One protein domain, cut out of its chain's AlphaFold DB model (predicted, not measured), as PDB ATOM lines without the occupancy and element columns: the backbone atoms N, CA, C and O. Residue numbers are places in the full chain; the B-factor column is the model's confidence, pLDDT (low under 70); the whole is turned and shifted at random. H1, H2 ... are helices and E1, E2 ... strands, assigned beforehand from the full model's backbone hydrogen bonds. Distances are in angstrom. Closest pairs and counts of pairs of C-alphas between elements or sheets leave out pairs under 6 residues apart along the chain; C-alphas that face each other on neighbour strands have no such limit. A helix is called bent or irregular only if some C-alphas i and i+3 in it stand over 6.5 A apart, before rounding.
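AT A GLANCE: This is residues 333 to 464 and 475 to 494 of the 516 residues of an uncharacterized protein of Roseomonas cervicalis ATCC 49957 (UniProt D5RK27). What shape does the model have? A small sheet of four short parallel strands is the core of one end, with H2 over one face and H3 over the other, and a second group, H6, H7 and H8, beside it makes the other end. H8 reaches outward beside H6, and residues 475 to 482 stick out. What is it built of? The 152 printed residues hold eight named helices and four named strands, in the order E1 H1 E2 H2 E3 H3 E4 H4 H5 H6 H7 H8, of mixed class, with sheet order E3 E2 E1 E4. The whole is compact, radius of gyration of the C-alphas 16.1 A, yet elongated, spanning 50 by 32 by 30 A.

HOW THE PARTS SIT: How do the strands pair? E3, residues 382 to 385, E2, 360 to 363, E1, 333 to 335, and E4, 403 to 406, are parallel neighbours in this order. Within hydrogen-bond range are N 361 and O 382 at 2.9 A, N 335 and O 362 at 2.8 A, and N 406 and O 334 at 2.7 A. Which helices join them? H1, residues 343 to 355, H2, 368 to 378, and H3, 386 to 398, make strand-helix-strand units, parallel strands with a helix between: E1, H1, E2; E2, H2, E3; and the split E3, H3, E4, with E2 and E1 between its strands, each crossover right-handed. H2 and H3 lie on opposite faces in three layers, helices on both faces of a sheet, at heights over the sheet of 7.9 A and 8.8 A; H1 only grazes the sheet. H1 touches H2, closest C-alphas Val 344 and Ala 371 at 5.1 A. What lies beyond? H4, residues 408 to 416, touches H5, 420 to 425, which only grazes the sheet; their closest C-alphas, of Ala 414 and Leu 420, are 5.3 A apart. The hub H6, residues 430 to 443, only just touches H3, with 3 pairs of C-alphas within 8 A, the closest Ala 397 and Gly 430 at 6.0 A. H6 also touches H7, residues 449 to 461, with closest C-alphas His 440 and Ser 452 at 5.9 A, and H8, residues 477 to 494, with Ala 443 and Leu 487 at 5.9 A, at a shallow tilt of 13 degrees, opposite ways.

IN THESE COORDINATES: Where are the ends? C-alpha 333 of E1 is at (151.229, 136.205, 117.868), and C-alpha 494 of H8 at (171.919, 130.486, 110.907). How long and even are the helices? From first to last C-alpha H8 measures 27.5 A, H6 19.4 A and H3 18.9 A. H1 and H3 are irregular, with C-alphas 349 and 352, and 387 and 390, 7.6 A apart, and H8 only just, with C-alphas 491 and 494 6.9 A apart. Every O i to N i+4 pair is within hydrogen-bond range in H4, H6 and H7, against 7 of 9 in H1 and H3, 4 of 7 in H2, 1 of 2 in H5 and 13 of 14 in H8.

THE WHOLE: Where is the cut? Residues 465 to 474 are not printed, and C-alphas 464 and 475 are 29.4 A apart. Where is confidence low? Of the printed part, with mean pLDDT 80.2, 24 residues are under 70, among them 386 to 394 and 441 to 450.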
ATOM      1  N   ALA A 333     151.360 137.527 118.478       89.38
ATOM      2  CA  ALA A 333     151.229 136.205 117.868       89.38
ATOM      3  C   ALA A 333     150.926 136.348 116.369       89.38
ATOM      4  O   ALA A 333     150.157 137.222 115.970       89.38
ATOM      5  N   ILE A 334     151.517 135.503 115.529       87.06
ATOM      6  CA  ILE A 334     151.340 135.534 114.073       87.06
ATOM      7  C   ILE A 334     150.927 134.157 113.606       87.06
ATOM      8  O   ILE A 334     151.715 133.226 113.704       87.06
ATOM      9  N   MET A 335     149.727 134.039 113.052       87.00
ATOM     10  CA  MET A 335     149.256 132.797 112.457       87.00
ATOM     11  C   MET A 335     149.330 132.878 110.934       87.00
ATOM     12  O   MET A 335     148.627 133.685 110.321       87.00
ATOM     13  N   VAL A 336     150.176 132.041 110.331       81.50
ATOM     14  CA  VAL A 336     150.326 131.921 108.869       81.50
ATOM     15  C   VAL A 336     149.540 130.711 108.367       81.50
ATOM     16  O   VAL A 336     149.421 129.722 109.082       81.50
ATOM     17  N   GLY A 337     149.011 130.764 107.144       77.31
ATOM     18  CA  GLY A 337     148.288 129.634 106.547       77.31
ATOM     19  C   GLY A 337     146.847 129.517 107.037       77.31
ATOM     20  O   GLY A 337     146.301 128.417 107.118       77.31
ATOM     21  N   VAL A 338     146.197 130.643 107.353       83.44
ATOM     22  CA  VAL A 338     144.756 130.723 107.658       83.44
ATOM     23  C   VAL A 338     143.932 130.573 106.365       83.44
ATOM     24  O   VAL A 338     143.066 131.383 106.035       83.44
ATOM     25  N   ASP A 339     144.239 129.534 105.599       81.75
ATOM     26  CA  ASP A 339     143.539 129.102 104.390       81.75
ATOM     27  C   ASP A 339     142.638 127.904 104.705       81.75
ATOM     28  O   ASP A 339     141.558 127.744 104.122       81.75
ATOM     29  N   GLU A 340     143.061 127.102 105.688       80.94
ATOM     30  CA  GLU A 340     142.401 125.864 106.060       80.94
ATOM     31  C   GLU A 340     140.997 126.114 106.628       80.94
ATOM     32  O   GLU A 340     140.824 126.909 107.563       80.94
ATOM     33  N   PRO A 341     139.957 125.421 106.123       81.62
ATOM     34  CA  PRO A 341     138.584 125.670 106.544       81.62
ATOM     35  C   PRO A 341     138.330 125.486 108.041       81.62
ATOM     36  O   PRO A 341     137.466 126.161 108.601       81.62
ATOM     37  N   ALA A 342     139.093 124.600 108.681       84.62
ATOM     38  CA  ALA A 342     138.984 124.298 110.101       84.62
ATOM     39  C   ALA A 342     139.593 125.379 111.015       84.62
ATOM     40  O   ALA A 342     139.280 125.402 112.204       84.62
ATOM     41  N   CYS A 343     140.414 126.300 110.491       87.19
ATOM     42  CA  CYS A 343     141.087 127.309 111.313       87.19
ATOM     43  C   CYS A 343     140.124 128.287 111.981       87.19
ATOM     44  O   CYS A 343     140.290 128.585 113.158       87.19
ATOM     45  N   VAL A 344     139.125 128.799 111.255       89.31
ATOM     46  CA  VAL A 344     138.215 129.823 111.799       89.31
ATOM     47  C   VAL A 344     137.379 129.274 112.968       89.31
ATOM     48  O   VAL A 344     137.386 129.909 114.021       89.31
ATOM     49  N   PRO A 345     136.724 128.095 112.861       89.75
ATOM     50  CA  PRO A 345     136.029 127.492 114.001       89.75
ATOM     51  C   PRO A 345     136.957 127.182 115.179       89.75
ATOM     52  O   PRO A 345     136.586 127.390 116.331       89.75
ATOM     53  N   LEU A 346     138.176 126.709 114.900       89.06
ATOM     54  CA  LEU A 346     139.157 126.408 115.938       89.06
ATOM     55  C   LEU A 346     139.574 127.676 116.700       89.06
ATOM     56  O   LEU A 346     139.619 127.674 117.927       89.06
ATOM     57  N   LEU A 347     139.816 128.778 115.989       91.44
ATOM     58  CA  LEU A 347     140.132 130.073 116.592       91.44
ATOM     59  C   LEU A 347     138.970 130.639 117.412       91.44
ATOM     60  O   LEU A 347     139.224 131.244 118.447       91.44
ATOM     61  N   ASP A 348     137.718 130.421 117.003       90.88
ATOM     62  CA  ASP A 348     136.535 130.849 117.764       90.88
ATOM     63  C   ASP A 348     136.458 130.175 119.142       90.88
ATOM     64  O   ASP A 348     136.237 130.834 120.159       90.88
ATOM     65  N   ILE A 349     136.759 128.874 119.196       89.94
ATOM     66  CA  ILE A 349     136.812 128.105 120.447       89.94
ATOM     67  C   ILE A 349     137.997 128.545 121.319       89.94
ATOM     68  O   ILE A 349     137.872 128.670 122.539       89.94
ATOM     69  N   LEU A 350     139.159 128.780 120.707       91.00
ATOM     70  CA  LEU A 350     140.410 129.053 121.422       91.00
ATOM     71  C   LEU A 350     140.644 130.526 121.742       91.00
ATOM     72  O   LEU A 350     141.571 130.830 122.497       91.00
ATOM     73  N   ALA A 351     139.815 131.432 121.219       91.12
ATOM     74  CA  ALA A 351     139.992 132.870 121.367       91.12
ATOM     75  C   ALA A 351     140.269 133.311 122.816       91.12
ATOM     76  O   ALA A 351     141.247 134.028 123.010       91.12
ATOM     77  N   PRO A 352     139.538 132.846 123.857       90.62
ATOM     78  CA  PRO A 352     139.816 133.255 125.236       90.62
ATOM     79  C   PRO A 352     141.209 132.848 125.735       90.62
ATOM     80  O   PRO A 352     141.820 133.582 126.507       90.62
ATOM     81  N   ARG A 353     141.707 131.675 125.315       90.31
ATOM     82  CA  ARG A 353     143.035 131.179 125.709       90.31
ATOM     83  C   ARG A 353     144.128 131.962 124.984       90.31
ATOM     84  O   ARG A 353     145.078 132.386 125.623       90.31
ATOM     85  N   ILE A 354     143.953 132.216 123.686       89.75
ATOM     86  CA  ILE A 354     144.893 133.006 122.873       89.75
ATOM     87  C   ILE A 354     144.976 134.454 123.386       89.75
ATOM     88  O   ILE A 354     146.071 134.971 123.580       89.75
ATOM     89  N   GLU A 355     143.834 135.080 123.690       90.88
ATOM     90  CA  GLU A 355     143.748 136.445 124.241       90.88
ATOM     91  C   GLU A 355     144.472 136.610 125.585       90.88
ATOM     92  O   GLU A 355     144.917 137.706 125.908       90.88
ATOM     93  N   ALA A 356     144.587 135.545 126.383       89.12
ATOM     94  CA  ALA A 356     145.310 135.573 127.654       89.12
ATOM     95  C   ALA A 356     146.834 135.433 127.485       89.12
ATOM     96  O   ALA A 356     147.580 135.632 128.445       89.12
ATOM     97  N   MET A 357     147.289 135.044 126.293       88.00
ATOM     98  CA  MET A 357     148.668 134.645 126.035       88.00
ATOM     99  C   MET A 357     149.433 135.631 125.154       88.00
ATOM    100  O   MET A 357     150.657 135.555 125.152       88.00
ATOM    101  N   CYS A 358     148.763 136.549 124.448       88.69
ATOM    102  CA  CYS A 358     149.401 137.617 123.674       88.69
ATOM    103  C   CYS A 358     148.617 138.938 123.713       88.69
ATOM    104  O   CYS A 358     147.414 138.961 123.954       88.69
ATOM    105  N   GLU A 359     149.296 140.050 123.420       87.88
ATOM    106  CA  GLU A 359     148.675 141.388 123.371       87.88
ATOM    107  C   GLU A 359     148.066 141.718 121.997       87.88
ATOM    108  O   GLU A 359     147.117 142.503 121.868       87.88
ATOM    109  N   SER A 360     148.616 141.119 120.941       88.50
ATOM    110  CA  SER A 360     148.166 141.310 119.567       88.50
ATOM    111  C   SER A 360     148.272 140.031 118.741       88.50
ATOM    112  O   SER A 360     149.058 139.131 119.046       88.50
ATOM    113  N   LEU A 361     147.444 139.942 117.700       90.25
ATOM    114  CA  LEU A 361     147.339 138.789 116.813       90.25
ATOM    115  C   LEU A 361     147.316 139.246 115.352       90.25
ATOM    116  O   LEU A 361     146.480 140.057 114.956       90.25
ATOM    117  N   LEU A 362     148.208 138.694 114.541       88.12
ATOM    118  CA  LEU A 362     148.253 138.892 113.098       88.12
ATOM    119  C   LEU A 362     147.859 137.590 112.402       88.12
ATOM    120  O   LEU A 362     148.462 136.549 112.649       88.12
ATOM    121  N   LEU A 363     146.862 137.648 111.524       87.81
ATOM    122  CA  LEU A 363     146.373 136.493 110.771       87.81
ATOM    123  C   LEU A 363     146.688 136.674 109.283       87.81
ATOM    124  O   LEU A 363     146.363 137.712 108.699       87.81
ATOM    125  N   VAL A 364     147.310 135.665 108.673       81.06
ATOM    126  CA  VAL A 364     147.720 135.672 107.260       81.06
ATOM    127  C   VAL A 364     147.117 134.477 106.524       81.06
ATOM    128  O   VAL A 364     147.203 133.345 107.000       81.06
ATOM    129  N   GLY A 365     146.502 134.734 105.368       81.38
ATOM    130  CA  GLY A 365     145.799 133.738 104.556       81.38
ATOM    131  C   GLY A 365     144.464 134.247 104.005       81.38
ATOM    132  O   GLY A 365     143.922 135.265 104.443       81.38
ATOM    133  N   GLN A 366     143.887 133.506 103.063       83.31
ATOM    134  CA  GLN A 366     142.649 133.842 102.354       83.31
ATOM    135  C   GLN A 366     141.446 134.019 103.290       83.31
ATOM    136  O   GLN A 366     140.528 134.781 102.979       83.31
ATOM    137  N   ARG A 367     141.435 133.346 104.449       87.06
ATOM    138  CA  ARG A 367     140.366 133.458 105.458       87.06
ATOM    139  C   ARG A 367     140.741 134.356 106.639       87.06
ATOM    140  O   ARG A 367     139.977 134.419 107.605       87.06
ATOM    141  N   ALA A 368     141.859 135.083 106.573       87.31
ATOM    142  CA  ALA A 368     142.328 135.940 107.662       87.31
ATOM    143  C   ALA A 368     141.281 136.975 108.098       87.31
ATOM    144  O   ALA A 368     141.057 137.137 109.292       87.31
ATOM    145  N   GLU A 369     140.577 137.622 107.162       88.12
ATOM    146  CA  GLU A 369     139.516 138.586 107.502       88.12
ATOM    147  C   GLU A 369     138.395 137.945 108.326       88.12
ATOM    148  O   GLU A 369     137.948 138.522 109.313       88.12
ATOM    149  N   GLN A 370     137.968 136.728 107.972       89.25
ATOM    150  CA  GLN A 370     136.937 136.001 108.720       89.25
ATOM    151  C   GLN A 370     137.432 135.622 110.119       89.25
ATOM    152  O   GLN A 370     136.715 135.815 111.100       89.25
ATOM    153  N   ALA A 371     138.671 135.139 110.215       89.62
ATOM    154  CA  ALA A 371     139.301 134.781 111.478       89.62
ATOM    155  C   ALA A 371     139.497 136.001 112.400       89.62
ATOM    156  O   ALA A 371     139.232 135.925 113.596       89.62
ATOM    157  N   VAL A 372     139.877 137.161 111.853       91.31
ATOM    158  CA  VAL A 372     140.055 138.403 112.623       91.31
ATOM    159  C   VAL A 372     138.735 138.874 113.240       91.31
ATOM    160  O   VAL A 372     138.744 139.436 114.338       91.31
ATOM    161  N   GLN A 373     137.586 138.629 112.594       91.25
ATOM    162  CA  GLN A 373     136.280 139.019 113.144       91.25
ATOM    163  C   GLN A 373     135.957 138.335 114.479       91.25
ATOM    164  O   GLN A 373     135.289 138.953 115.307       91.25
ATOM    165  N   VAL A 374     136.454 137.117 114.718       91.75
ATOM    166  CA  VAL A 374     136.318 136.417 116.011       91.75
ATOM    167  C   VAL A 374     136.858 137.293 117.143       91.75
ATOM    168  O   VAL A 374     136.155 137.586 118.109       91.75
ATOM    169  N   PHE A 375     138.082 137.791 116.982       92.75
ATOM    170  CA  PHE A 375     138.773 138.595 117.989       92.75
ATOM    171  C   PHE A 375     138.280 140.046 118.018       92.75
ATOM    172  O   PHE A 375     138.115 140.623 119.092       92.75
ATOM    173  N   ARG A 376     137.957 140.640 116.857       89.69
ATOM    174  CA  ARG A 376     137.396 142.004 116.788       89.69
ATOM    175  C   ARG A 376     136.059 142.123 117.516       89.69
ATOM    176  O   ARG A 376     135.844 143.118 118.198       89.69
ATOM    177  N   ARG A 377     135.179 141.118 117.412       90.00
ATOM    178  CA  ARG A 377     133.893 141.096 118.137       90.00
ATOM    179  C   ARG A 377     134.077 141.074 119.653       90.00
ATOM    180  O   ARG A 377     133.233 141.599 120.371       90.00
ATOM    181  N   ARG A 378     135.161 140.461 120.131       90.12
ATOM    182  CA  ARG A 378     135.477 140.324 121.558       90.12
ATOM    183  C   ARG A 378     136.222 141.538 122.115       90.12
ATOM    184  O   ARG A 378     136.044 141.864 123.286       90.12
ATOM    185  N   GLY A 379     137.036 142.206 121.294       84.75
ATOM    186  CA  GLY A 379     137.672 143.493 121.602       84.75
ATOM    187  C   GLY A 379     138.756 143.455 122.688       84.75
ATOM    188  O   GLY A 379     139.104 144.502 123.225       84.75
ATOM    189  N   ARG A 380     139.269 142.269 123.038       88.75
ATOM    190  CA  ARG A 380     140.242 142.061 124.131       88.75
ATOM    191  C   ARG A 380     141.694 142.287 123.708       88.75
ATOM    192  O   ARG A 380     142.484 142.760 124.515       88.75
ATOM    193  N   ILE A 381     142.024 141.957 122.461       88.88
ATOM    194  CA  ILE A 381     143.362 142.103 121.873       88.88
ATOM    195  C   ILE A 381     143.274 142.806 120.519       88.88
ATOM    196  O   ILE A 381     142.219 142.825 119.875       88.88
ATOM    197  N   ARG A 382     144.396 143.355 120.043       87.19
ATOM    198  CA  ARG A 382     144.469 143.920 118.690       87.19
ATOM    199  C   ARG A 382     144.660 142.799 117.666       87.19
ATOM    200  O   ARG A 382     145.748 142.244 117.579       87.19
ATOM    201  N   ALA A 383     143.631 142.515 116.867       88.56
ATOM    202  CA  ALA A 383     143.705 141.561 115.759       88.56
ATOM    203  C   ALA A 383     143.754 142.265 114.389       88.56
ATOM    204  O   ALA A 383     142.891 143.098 114.081       88.56
ATOM    205  N   SER A 384     144.747 141.927 113.565       86.88
ATOM    206  CA  SER A 384     144.954 142.480 112.220       86.88
ATOM    207  C   SER A 384     145.230 141.393 111.173       86.88
ATOM    208  O   SER A 384     145.471 140.231 111.493       86.88
ATOM    209  N   THR A 385     145.141 141.777 109.900       84.44
ATOM    210  CA  THR A 385     145.333 140.900 108.734       84.44
ATOM    211  C   THR A 385     146.642 141.203 108.000       84.44
ATOM    212  O   THR A 385     147.251 142.248 108.225       84.44
ATOM    213  N   GLU A 386     147.011 140.347 107.044       69.00
ATOM    214  CA  GLU A 386     148.192 140.429 106.158       69.00
ATOM    215  C   GLU A 386     148.559 141.841 105.656       69.00
ATOM    216  O   GLU A 386     149.721 142.233 105.714       69.00
ATOM    217  N   ARG A 387     147.584 142.671 105.252       64.94
ATOM    218  CA  ARG A 387     147.843 144.060 104.806       64.94
ATOM    219  C   ARG A 387     148.555 144.940 105.846       64.94
ATOM    220  O   ARG A 387     149.190 145.922 105.472       64.94
ATOM    221  N   GLU A 388     148.456 144.607 107.131       65.62
ATOM    222  CA  GLU A 388     149.133 145.301 108.233       65.62
ATOM    223  C   GLU A 388     150.343 144.521 108.782       65.62
ATOM    224  O   GLU A 388     150.995 145.000 109.714       65.62
ATOM    225  N   ALA A 389     150.674 143.353 108.216       66.19
ATOM    226  CA  ALA A 389     151.709 142.448 108.720       66.19
ATOM    227  C   ALA A 389     153.073 143.125 108.849       66.19
ATOM    228  O   ALA A 389     153.672 143.114 109.921       66.19
ATOM    229  N   ALA A 390     153.533 143.780 107.780       61.66
ATOM    230  CA  ALA A 390     154.826 144.460 107.755       61.66
ATOM    231  C   ALA A 390     154.926 145.582 108.807       61.66
ATOM    232  O   ALA A 390     155.968 145.750 109.435       61.66
ATOM    233  N   ILE A 391     153.836 146.322 109.046       65.88
ATOM    234  CA  ILE A 391     153.788 147.393 110.055       65.88
ATOM    235  C   ILE A 391     153.777 146.798 111.467       65.88
ATOM    236  O   ILE A 391     154.484 147.291 112.343       65.88
ATOM    237  N   ALA A 392     152.984 145.748 111.699       69.38
ATOM    238  CA  ALA A 392     152.909 145.068 112.990       69.38
ATOM    239  C   ALA A 392     154.258 144.441 113.375       69.38
ATOM    240  O   ALA A 392     154.733 144.647 114.488       69.38
ATOM    241  N   LEU A 393     154.911 143.767 112.427       69.19
ATOM    242  CA  LEU A 393     156.243 143.184 112.590       69.19
ATOM    243  C   LEU A 393     157.332 144.250 112.750       69.19
ATOM    244  O   LEU A 393     158.227 144.087 113.576       69.19
ATOM    245  N   GLY A 394     157.239 145.366 112.019       66.06
ATOM    246  CA  GLY A 394     158.125 146.518 112.195       66.06
ATOM    247  C   GLY A 394     158.050 147.094 113.610       66.06
ATOM    248  O   GLY A 394     159.082 147.238 114.260       66.06
ATOM    249  N   ARG A 395     156.834 147.324 114.125       70.38
ATOM    250  CA  ARG A 395     156.607 147.801 115.500       70.38
ATOM    251  C   ARG A 395     157.057 146.795 116.554       70.38
ATOM    252  O   ARG A 395     157.665 147.199 117.535       70.38
ATOM    253  N   ALA A 396     156.767 145.507 116.359       73.19
ATOM    254  CA  ALA A 396     157.211 144.456 117.273       73.19
ATOM    255  C   ALA A 396     158.745 144.409 117.354       73.19
ATOM    256  O   ALA A 396     159.297 144.334 118.447       73.19
ATOM    257  N   ALA A 397     159.430 144.553 116.215       67.12
ATOM    258  CA  ALA A 397     160.885 144.629 116.163       67.12
ATOM    259  C   ALA A 397     161.446 145.889 116.838       67.12
ATOM    260  O   ALA A 397     162.414 145.792 117.581       67.12
ATOM    261  N   GLU A 398     160.845 147.060 116.610       68.94
ATOM    262  CA  GLU A 398     161.252 148.316 117.261       68.94
ATOM    263  C   GLU A 398     161.042 148.283 118.780       68.94
ATOM    264  O   GLU A 398     161.862 148.805 119.530       68.94
ATOM    265  N   ALA A 399     159.964 147.641 119.232       71.94
ATOM    266  CA  ALA A 399     159.652 147.469 120.647       71.94
ATOM    267  C   ALA A 399     160.445 146.333 121.318       71.94
ATOM    268  O   ALA A 399     160.362 146.185 122.536       71.94
ATOM    269  N   GLY A 400     161.173 145.513 120.549       70.06
ATOM    270  CA  GLY A 400     161.831 144.305 121.058       70.06
ATOM    271  C   GLY A 400     160.849 143.276 121.633       70.06
ATOM    272  O   GLY A 400     161.190 142.559 122.571       70.06
ATOM    273  N   ALA A 401     159.617 143.237 121.123       75.75
ATOM    274  CA  ALA A 401     158.582 142.330 121.602       75.75
ATOM    275  C   ALA A 401     158.811 140.902 121.083       75.75
ATOM    276  O   ALA A 401     159.063 140.715 119.890       75.75
ATOM    277  N   ALA A 402     158.636 139.894 121.945       81.94
ATOM    278  CA  ALA A 402     158.592 138.500 121.510       81.94
ATOM    279  C   ALA A 402     157.438 138.271 120.528       81.94
ATOM    280  O   ALA A 402     156.281 138.620 120.803       81.94
ATOM    281  N   VAL A 403     157.768 137.629 119.410       84.00
ATOM    282  CA  VAL A 403     156.811 137.238 118.378       84.00
ATOM    283  C   VAL A 403     156.588 135.732 118.438       84.00
ATOM    284  O   VAL A 403     157.541 134.967 118.334       84.00
ATOM    285  N   VAL A 404     155.340 135.284 118.578       87.12
ATOM    286  CA  VAL A 404     154.989 133.854 118.544       87.12
ATOM    287  C   VAL A 404     154.480 133.476 117.155       87.12
ATOM    288  O   VAL A 404     153.351 133.831 116.811       87.12
ATOM    289  N   PRO A 405     155.262 132.757 116.343       83.88
ATOM    290  CA  PRO A 405     154.758 132.096 115.148       83.88
ATOM    291  C   PRO A 405     153.809 130.940 115.495       83.88
ATOM    292  O   PRO A 405     154.151 130.041 116.258       83.88
ATOM    293  N   LEU A 406     152.633 130.937 114.879       85.31
ATOM    294  CA  LEU A 406     151.631 129.882 114.948       85.31
ATOM    295  C   LEU A 406     151.363 129.358 113.534       85.31
ATOM    296  O   LEU A 406     151.237 130.132 112.582       85.31
ATOM    297  N   ASP A 407     151.197 128.047 113.405       78.44
ATOM    298  CA  ASP A 407     150.658 127.423 112.200       78.44
ATOM    299  C   ASP A 407     149.433 126.550 112.543       78.44
ATOM    300  O   ASP A 407     149.310 126.053 113.670       78.44
ATOM    301  N   PRO A 408     148.499 126.367 111.593       82.31
ATOM    302  CA  PRO A 408     147.289 125.574 111.768       82.31
ATOM    303  C   PRO A 408     147.507 124.153 112.281       82.31
ATOM    304  O   PRO A 408     146.705 123.673 113.084       82.31
ATOM    305  N   LEU A 409     148.559 123.471 111.817       82.00
ATOM    306  CA  LEU A 409     148.804 122.069 112.146       82.00
ATOM    307  C   LEU A 409     149.247 121.941 113.599       82.00
ATOM    308  O   LEU A 409     148.706 121.119 114.339       82.00
ATOM    309  N   ARG A 410     150.175 122.795 114.037       79.25
ATOM    310  CA  ARG A 410     150.598 122.865 115.436       79.25
ATOM    311  C   ARG A 410     149.486 123.329 116.355       79.25
ATOM    312  O   ARG A 410     149.332 122.759 117.430       79.25
ATOM    313  N   LEU A 411     148.685 124.306 115.924       84.56
ATOM    314  CA  LEU A 411     147.509 124.733 116.674       84.56
ATOM    315  C   LEU A 411     146.545 123.563 116.882       84.56
ATOM    316  O   LEU A 411     146.154 123.294 118.011       84.56
ATOM    317  N   GLY A 412     146.226 122.820 115.820       84.50
ATOM    318  CA  GLY A 412     145.391 121.623 115.913       84.50
ATOM    319  C   GLY A 412     145.984 120.558 116.835       84.50
ATOM    320  O   GLY A 412     145.278 120.011 117.679       84.50
ATOM    321  N   ARG A 413     147.292 120.300 116.731       84.75
ATOM    322  CA  ARG A 413     147.985 119.318 117.571       84.75
ATOM    323  C   ARG A 413     147.985 119.704 119.050       84.75
ATOM    324  O   ARG A 413     147.611 118.883 119.877       84.75
ATOM    325  N   ALA A 414     148.328 120.944 119.379       85.69
ATOM    326  CA  ALA A 414     148.322 121.425 120.758       85.69
ATOM    327  C   ALA A 414     146.922 121.407 121.377       85.69
ATOM    328  O   ALA A 414     146.781 121.236 122.579       85.69
ATOM    329  N   VAL A 415     145.878 121.574 120.564       86.75
ATOM    330  CA  VAL A 415     144.490 121.442 121.021       86.75
ATOM    331  C   VAL A 415     144.154 119.989 121.334       86.75
ATOM    332  O   VAL A 415     143.508 119.727 122.342       86.75
ATOM    333  N   ILE A 416     144.604 119.049 120.498       87.00
ATOM    334  CA  ILE A 416     144.449 117.608 120.744       87.00
ATOM    335  C   ILE A 416     145.214 117.186 122.008       87.00
ATOM    336  O   ILE A 416     144.713 116.375 122.782       87.00
ATOM    337  N   GLU A 417     146.405 117.744 122.221       88.62
ATOM    338  CA  GLU A 417     147.289 117.456 123.362       88.62
ATOM    339  C   GLU A 417     146.962 118.305 124.618       88.62
ATOM    340  O   GLU A 417     147.581 118.110 125.659       88.62
ATOM    341  N   ASP A 418     145.988 119.222 124.535       86.44
ATOM    342  CA  ASP A 418     145.626 120.256 125.529       86.44
ATOM    343  C   ASP A 418     146.797 121.119 126.056       86.44
ATOM    344  O   ASP A 418     146.751 121.687 127.148       86.44
ATOM    345  N   ASP A 419     147.837 121.302 125.243       87.56
ATOM    346  CA  ASP A 419     149.046 122.050 125.595       87.56
ATOM    347  C   ASP A 419     149.241 123.283 124.704       87.56
ATOM    348  O   ASP A 419     150.197 123.426 123.940       87.56
ATOM    349  N   LEU A 420     148.304 124.231 124.809       84.56
ATOM    350  CA  LEU A 420     148.439 125.514 124.114       84.56
ATOM    351  C   LEU A 420     149.659 126.316 124.607       84.56
ATOM    352  O   LEU A 420     150.185 127.146 123.869       84.56
ATOM    353  N   ALA A 421     150.104 126.085 125.848       84.12
ATOM    354  CA  ALA A 421     151.237 126.783 126.447       84.12
ATOM    355  C   ALA A 421     152.548 126.476 125.713       84.12
ATOM    356  O   ALA A 421     153.320 127.403 125.454       84.12
ATOM    357  N   ALA A 422     152.755 125.222 125.302       82.44
ATOM    358  CA  ALA A 422     153.910 124.824 124.504       82.44
ATOM    359  C   ALA A 422     154.018 125.585 123.173       82.44
ATOM    360  O   ALA A 422     155.121 125.942 122.762       82.44
ATOM    361  N   LEU A 423     152.898 125.929 122.525       79.56
ATOM    362  CA  LEU A 423     152.937 126.719 121.285       79.56
ATOM    363  C   LEU A 423     153.509 128.116 121.499       79.56
ATOM    364  O   LEU A 423     154.321 128.586 120.709       79.56
ATOM    365  N   PHE A 424     153.126 128.765 122.596       82.50
ATOM    366  CA  PHE A 424     153.599 130.108 122.930       82.50
ATOM    367  C   PHE A 424     154.987 130.119 123.583       82.50
ATOM    368  O   PHE A 424     155.525 131.196 123.855       82.50
ATOM    369  N   ALA A 425     155.587 128.950 123.820       77.12
ATOM    370  CA  ALA A 425     156.989 128.826 124.202       77.12
ATOM    371  C   ALA A 425     157.936 128.974 122.993       77.12
ATOM    372  O   ALA A 425     159.097 129.346 123.165       77.12
ATOM    373  N   HIS A 426     157.453 128.747 121.766       75.88
ATOM    374  CA  HIS A 426     158.231 128.927 120.540       75.88
ATOM    375  C   HIS A 426     158.201 130.384 120.078       75.88
ATOM    376  O   HIS A 426     157.404 130.763 119.226       75.88
ATOM    377  N   ARG A 427     159.073 131.208 120.661       81.62
ATOM    378  CA  ARG A 427     159.144 132.649 120.388       81.62
ATOM    379  C   ARG A 427     160.314 132.983 119.466       81.62
ATOM    380  O   ARG A 427     161.337 132.295 119.478       81.62
ATOM    381  N   LEU A 428     160.120 134.024 118.665       78.31
ATOM    382  CA  LEU A 428     161.164 134.764 117.972       78.31
ATOM    383  C   LEU A 428     161.501 135.980 118.829       78.31
ATOM    384  O   LEU A 428     160.666 136.878 118.989       78.31
ATOM    385  N   GLU A 429     162.704 135.983 119.392       77.50
ATOM    386  CA  GLU A 429     163.220 137.133 120.142       77.50
ATOM    387  C   GLU A 429     163.732 138.224 119.182       77.50
ATOM    388  O   GLU A 429     163.804 138.031 117.962       77.50
ATOM    389  N   GLY A 430     164.074 139.398 119.720       71.19
ATOM    390  CA  GLY A 430     164.423 140.581 118.924       71.19
ATOM    391  C   GLY A 430     165.537 140.338 117.898       71.19
ATOM    392  O   GLY A 430     165.443 140.811 116.764       71.19
ATOM    393  N   GLU A 431     166.557 139.557 118.257       73.94
ATOM    394  CA  GLU A 431     167.671 139.201 117.377       73.94
ATOM    395  C   GLU A 431     167.241 138.284 116.218       73.94
ATOM    396  O   GLU A 431     167.632 138.510 115.070       73.94
ATOM    397  N   GLU A 432     166.384 137.292 116.480       76.06
ATOM    398  CA  GLU A 432     165.847 136.394 115.448       76.06
ATOM    399  C   GLU A 432     164.883 137.129 114.512       76.06
ATOM    400  O   GLU A 432     164.860 136.882 113.305       76.06
ATOM    401  N   LEU A 433     164.112 138.077 115.045       75.12
ATOM    402  CA  LEU A 433     163.242 138.934 114.253       75.12
ATOM    403  C   LEU A 433     164.054 139.904 113.385       75.12
ATOM    404  O   LEU A 433     163.717 140.132 112.221       75.12
ATOM    405  N   ALA A 434     165.154 140.446 113.912       74.44
ATOM    406  CA  ALA A 434     166.095 141.235 113.130       74.44
ATOM    407  C   ALA A 434     166.737 140.387 112.022       74.44
ATOM    408  O   ALA A 434     166.782 140.836 110.876       74.44
ATOM    409  N   LEU A 435     167.157 139.154 112.321       78.25
ATOM    410  CA  LEU A 435     167.672 138.205 111.334       78.25
ATOM    411  C   LEU A 435     166.632 137.909 110.246       78.25
ATOM    412  O   LEU A 435     166.946 138.021 109.062       78.25
ATOM    413  N   LEU A 436     165.382 137.622 110.623       78.69
ATOM    414  CA  LEU A 436     164.274 137.407 109.692       78.69
ATOM    415  C   LEU A 436     164.055 138.620 108.783       78.69
ATOM    416  O   LEU A 436     163.886 138.454 107.579       78.69
ATOM    417  N   ARG A 437     164.080 139.841 109.330       75.75
ATOM    418  CA  ARG A 437     163.926 141.077 108.544       75.75
ATOM    419  C   ARG A 437     165.069 141.270 107.551       75.75
ATOM    420  O   ARG A 437     164.812 141.630 106.403       75.75
ATOM    421  N   HIS A 438     166.310 141.016 107.968       75.81
ATOM    422  CA  HIS A 438     167.469 141.116 107.082       75.81
ATOM    423  C   HIS A 438     167.422 140.046 105.992       75.81
ATOM    424  O   HIS A 438     167.598 140.379 104.824       75.81
ATOM    425  N   LEU A 439     167.110 138.793 106.339       76.50
ATOM    426  CA  LEU A 439     166.922 137.709 105.373       76.50
ATOM    427  C   LEU A 439     165.758 137.991 104.426       76.50
ATOM    428  O   LEU A 439     165.894 137.748 103.237       76.50
ATOM    429  N   HIS A 440     164.650 138.558 104.900       75.75
ATOM    430  CA  HIS A 440     163.523 138.944 104.052       75.75
ATOM    431  C   HIS A 440     163.922 140.024 103.033       75.75
ATOM    432  O   HIS A 440     163.651 139.873 101.843       75.75
ATOM    433  N   ALA A 441     164.642 141.065 103.466       69.44
ATOM    434  CA  ALA A 441     165.181 142.090 102.569       69.44
ATOM    435  C   ALA A 441     166.226 141.526 101.579       69.44
ATOM    436  O   ALA A 441     166.284 141.948 100.423       69.44
ATOM    437  N   ALA A 442     167.026 140.544 102.013       66.94
ATOM    438  CA  ALA A 442     168.001 139.830 101.183       66.94
ATOM    439  C   ALA A 442     167.339 138.943 100.133       66.94
ATOM    440  O   ALA A 442     167.780 138.861  98.987       66.94
ATOM    441  N   ALA A 443     166.322 138.212 100.573       61.22
ATOM    442  CA  ALA A 443     165.814 137.063  99.864       61.22
ATOM    443  C   ALA A 443     164.644 137.411  98.959       61.22
ATOM    444  O   ALA A 443     164.417 136.728  97.964       61.22
ATOM    445  N   GLY A 444     163.905 138.467  99.314       58.00
ATOM    446  CA  GLY A 444     162.730 138.939  98.597       58.00
ATOM    447  C   GLY A 444     161.784 137.821  98.190       58.00
ATOM    448  O   GLY A 444     161.249 137.835  97.085       58.00
ATOM    449  N   CYS A 445     161.582 136.826  99.050       51.31
ATOM    450  CA  CYS A 445     160.594 135.804  98.769       51.31
ATOM    451  C   CYS A 445     159.201 136.433  98.932       51.31
ATOM    452  O   CYS A 445     158.674 136.516 100.036       51.31
ATOM    453  N   SER A 446     158.641 136.893  97.807       50.56
ATOM    454  CA  SER A 446     157.357 137.596  97.669       50.56
ATOM    455  C   SER A 446     157.262 138.955  98.388       50.56
ATOM    456  O   SER A 446     158.160 139.361  99.119       50.56
ATOM    457  N   ALA A 447     156.170 139.688  98.139       52.03
ATOM    458  CA  ALA A 447     155.843 140.917  98.867       52.03
ATOM    459  C   ALA A 447     155.491 140.661 100.348       52.03
ATOM    460  O   ALA A 447     155.360 141.621 101.107       52.03
ATOM    461  N   ASP A 448     155.323 139.396 100.751       62.31
ATOM    462  CA  ASP A 448     154.813 139.015 102.061       62.31
ATOM    463  C   ASP A 448     155.903 138.392 102.952       62.31
ATOM    464  O   ASP A 448     156.566 137.404 102.621       62.31
ATOM    465  N   LEU A 449     156.063 138.980 104.135       66.19
ATOM    466  CA  LEU A 449     156.942 138.521 105.206       66.19
ATOM    467  C   LEU A 449     156.517 137.144 105.748       66.19
ATOM    468  O   LEU A 449     157.347 136.442 106.327       66.19
ATOM    469  N   ALA A 450     155.272 136.715 105.520       67.31
ATOM    470  CA  ALA A 450     154.769 135.417 105.958       67.31
ATOM    471  C   ALA A 450     155.480 134.222 105.300       67.31
ATOM    472  O   ALA A 450     155.761 133.246 105.992       67.31
ATOM    473  N   ASP A 451     155.848 134.292 104.013       71.31
ATOM    474  CA  ASP A 451     156.621 133.215 103.365       71.31
ATOM    475  C   ASP A 451     158.038 133.125 103.950       71.31
ATOM    476  O   ASP A 451     158.558 132.036 104.205       71.31
ATOM    477  N   SER A 452     158.648 134.276 104.239       76.06
ATOM    478  CA  SER A 452     159.959 134.329 104.896       76.06
ATOM    479  C   SER A 452     159.889 133.773 106.321       76.06
ATOM    480  O   SER A 452     160.748 132.987 106.719       76.06
ATOM    481  N   LEU A 453     158.833 134.101 107.069       75.00
ATOM    482  CA  LEU A 453     158.580 133.529 108.388       75.00
ATOM    483  C   LEU A 453     158.384 132.009 108.300       75.00
ATOM    484  O   LEU A 453     159.078 131.270 108.991       75.00
ATOM    485  N   ALA A 454     157.526 131.521 107.402       74.00
ATOM    486  CA  ALA A 454     157.285 130.089 107.213       74.00
ATOM    487  C   ALA A 454     158.563 129.312 106.845       74.00
ATOM    488  O   ALA A 454     158.751 128.173 107.275       74.00
ATOM    489  N   ARG A 455     159.477 129.911 106.067       76.25
ATOM    490  CA  ARG A 455     160.803 129.327 105.785       76.25
ATOM    491  C   ARG A 455     161.672 129.247 107.031       76.25
ATOM    492  O   ARG A 455     162.250 128.190 107.275       76.25
ATOM    493  N   LEU A 456     161.737 130.319 107.822       76.38
ATOM    494  CA  LEU A 456     162.496 130.327 109.071       76.38
ATOM    495  C   LEU A 456     162.007 129.231 110.029       76.38
ATOM    496  O   LEU A 456     162.821 128.513 110.605       76.38
ATOM    497  N   LEU A 457     160.687 129.064 110.158       74.19
ATOM    498  CA  LEU A 457     160.095 128.034 111.016       74.19
ATOM    499  C   LEU A 457     160.452 126.628 110.543       74.19
ATOM    500  O   LEU A 457     160.971 125.839 111.329       74.19
ATOM    501  N   ARG A 458     160.290 126.336 109.246       74.75
ATOM    502  CA  ARG A 458     160.680 125.035 108.680       74.75
ATOM    503  C   ARG A 458     162.155 124.711 108.921       74.75
ATOM    504  O   ARG A 458     162.472 123.588 109.302       74.75
ATOM    505  N   LEU A 459     163.044 125.693 108.758       72.69
ATOM    506  CA  LEU A 459     164.478 125.524 109.021       72.69
ATOM    507  C   LEU A 459     164.779 125.224 110.498       72.69
ATOM    508  O   LEU A 459     165.643 124.395 110.772       72.69
ATOM    509  N   ARG A 460     164.061 125.850 111.443       72.25
ATOM    510  CA  ARG A 460     164.192 125.555 112.884       72.25
ATOM    511  C   ARG A 460     163.726 124.144 113.228       72.25
ATOM    512  O   ARG A 460     164.307 123.496 114.091       72.25
ATOM    513  N   GLU A 461     162.656 123.689 112.592       70.00
ATOM    514  CA  GLU A 461     162.024 122.406 112.901       70.00
ATOM    515  C   GLU A 461     162.779 121.213 112.341       70.00
ATOM    516  O   GLU A 461     162.814 120.148 112.955       70.00
ATOM    517  N   GLN A 462     163.337 121.378 111.146       74.88
ATOM    518  CA  GLN A 462     163.934 120.296 110.378       74.88
ATOM    519  C   GLN A 462     165.335 120.713 109.911       74.88
ATOM    520  O   GLN A 462     165.569 120.860 108.705       74.88
ATOM    521  N   PRO A 463     166.282 120.910 110.855       67.12
ATOM    522  CA  PRO A 463     167.657 121.245 110.520       67.12
ATOM    523  C   PRO A 463     168.254 120.109 109.680       67.12
ATOM    524  O   PRO A 463     168.395 118.981 110.146       67.12
ATOM    525  N   GLY A 464     168.552 120.394 108.411       67.88
ATOM    526  CA  GLY A 464     169.077 119.418 107.451       67.88
ATOM    527  C   GLY A 464     168.128 119.040 106.314       67.88
ATOM    528  O   GLY A 464     168.553 118.337 105.397       67.88
ATOM    529  N   ARG A 475     161.295 133.899  84.495       86.88
ATOM    530  CA  ARG A 475     161.359 133.872  83.024       86.88
ATOM    531  C   ARG A 475     162.714 133.370  82.544       86.88
ATOM    532  O   ARG A 475     162.785 132.699  81.522       86.88
ATOM    533  N   SER A 476     163.778 133.671  83.287       85.56
ATOM    534  CA  SER A 476     165.129 133.188  83.026       85.56
ATOM    535  C   SER A 476     165.458 131.974  83.909       85.56
ATOM    536  O   SER A 476     165.592 132.117  85.129       85.56
ATOM    537  N   PRO A 477     165.665 130.773  83.328       87.00
ATOM    538  CA  PRO A 477     166.120 129.601  84.083       87.00
ATOM    539  C   PRO A 477     167.479 129.825  84.759       87.00
ATOM    540  O   PRO A 477     167.732 129.329  85.856       87.00
ATOM    541  N   LEU A 478     168.345 130.614  84.117       84.31
ATOM    542  CA  LEU A 478     169.635 131.022  84.664       84.31
ATOM    543  C   LEU A 478     169.457 131.888  85.916       84.31
ATOM    544  O   LEU A 478     170.130 131.649  86.921       84.31
ATOM    545  N   ALA A 479     168.537 132.860  85.871       85.38
ATOM    546  CA  ALA A 479     168.212 133.680  87.033       85.38
ATOM    547  C   ALA A 479     167.690 132.819  88.178       85.38
ATOM    548  O   ALA A 479     168.184 132.945  89.296       85.38
ATOM    549  N   ALA A 480     166.777 131.890  87.877       87.12
ATOM    550  CA  ALA A 480     166.254 130.945  88.852       87.12
ATOM    551  C   ALA A 480     167.385 130.178  89.545       87.12
ATOM    552  O   ALA A 480     167.460 130.173  90.768       87.12
ATOM    553  N   HIS A 481     168.293 129.567  88.780       88.44
ATOM    554  CA  HIS A 481     169.390 128.778  89.337       88.44
ATOM    555  C   HIS A 481     170.332 129.614  90.219       88.44
ATOM    556  O   HIS A 481     170.591 129.244  91.365       88.44
ATOM    557  N   LEU A 482     170.820 130.751  89.712       89.31
ATOM    558  CA  LEU A 482     171.793 131.586  90.423       89.31
ATOM    559  C   LEU A 482     171.186 132.280  91.647       89.31
ATOM    560  O   LEU A 482     171.820 132.309  92.704       89.31
ATOM    561  N   ALA A 483     169.961 132.799  91.528       84.81
ATOM    562  CA  ALA A 483     169.253 133.395  92.652       84.81
ATOM    563  C   ALA A 483     168.969 132.338  93.723       84.81
ATOM    564  O   ALA A 483     169.291 132.560  94.883       84.81
ATOM    565  N   ASN A 484     168.465 131.160  93.350       84.94
ATOM    566  CA  ASN A 484     168.190 130.087  94.305       84.94
ATOM    567  C   ASN A 484     169.447 129.639  95.061       84.94
ATOM    568  O   ASN A 484     169.405 129.535  96.283       84.94
ATOM    569  N   ALA A 485     170.579 129.471  94.373       87.31
ATOM    570  CA  ALA A 485     171.846 129.135  95.023       87.31
ATOM    571  C   ALA A 485     172.322 130.232  95.997       87.31
ATOM    572  O   ALA A 485     172.864 129.937  97.061       87.31
ATOM    573  N   HIS A 486     172.123 131.505  95.649       85.81
ATOM    574  CA  HIS A 486     172.403 132.629  96.544       85.81
ATOM    575  C   HIS A 486     171.496 132.622  97.782       85.81
ATOM    576  O   HIS A 486     171.974 132.742  98.909       85.81
ATOM    577  N   LEU A 487     170.191 132.434  97.586       81.12
ATOM    578  CA  LEU A 487     169.214 132.394  98.667       81.12
ATOM    579  C   LEU A 487     169.465 131.229  99.625       81.12
ATOM    580  O   LEU A 487     169.436 131.428 100.837       81.12
ATOM    581  N   GLU A 488     169.750 130.040  99.099       83.19
ATOM    582  CA  GLU A 488     170.123 128.874  99.895       83.19
ATOM    583  C   GLU A 488     171.319 129.180 100.802       83.19
ATOM    584  O   GLU A 488     171.269 128.907 102.004       83.19
ATOM    585  N   ARG A 489     172.370 129.823 100.272       83.50
ATOM    586  CA  ARG A 489     173.527 130.232 101.082       83.50
ATOM    587  C   ARG A 489     173.131 131.163 102.221       83.50
ATOM    588  O   ARG A 489     173.551 130.925 103.345       83.50
ATOM    589  N   LEU A 490     172.324 132.190 101.954       80.50
ATOM    590  CA  LEU A 490     171.914 133.152 102.981       80.50
ATOM    591  C   LEU A 490     171.034 132.513 104.065       80.50
ATOM    592  O   LEU A 490     171.260 132.732 105.252       80.50
ATOM    593  N   TRP A 491     170.055 131.699 103.666       78.75
ATOM    594  CA  TRP A 491     169.111 131.057 104.586       78.75
ATOM    595  C   TRP A 491     169.730 129.926 105.413       78.75
ATOM    596  O   TRP A 491     169.209 129.606 106.478       78.75
ATOM    597  N   THR A 492     170.837 129.336 104.959       77.62
ATOM    598  CA  THR A 492     171.558 128.292 105.705       77.62
ATOM    599  C   THR A 492     172.629 128.841 106.653       77.62
ATOM    600  O   THR A 492     173.128 128.082 107.483       77.62
ATOM    601  N   LEU A 493     172.950 130.145 106.614       75.44
ATOM    602  CA  LEU A 493     173.885 130.782 107.561       75.44
ATOM    603  C   LEU A 493     173.537 130.531 109.040       75.44
ATOM    604  O   LEU A 493     174.444 130.148 109.777       75.44
ATOM    605  N   PRO A 494     172.275 130.676 109.496       67.31
ATOM    606  CA  PRO A 494     171.919 130.486 110.907       67.31
ATOM    607  C   PRO A 494     171.996 129.021 111.357       67.31
ATOM    608  O   PRO A 494     172.082 128.745 112.547       67.31
TER     609      PRO A 494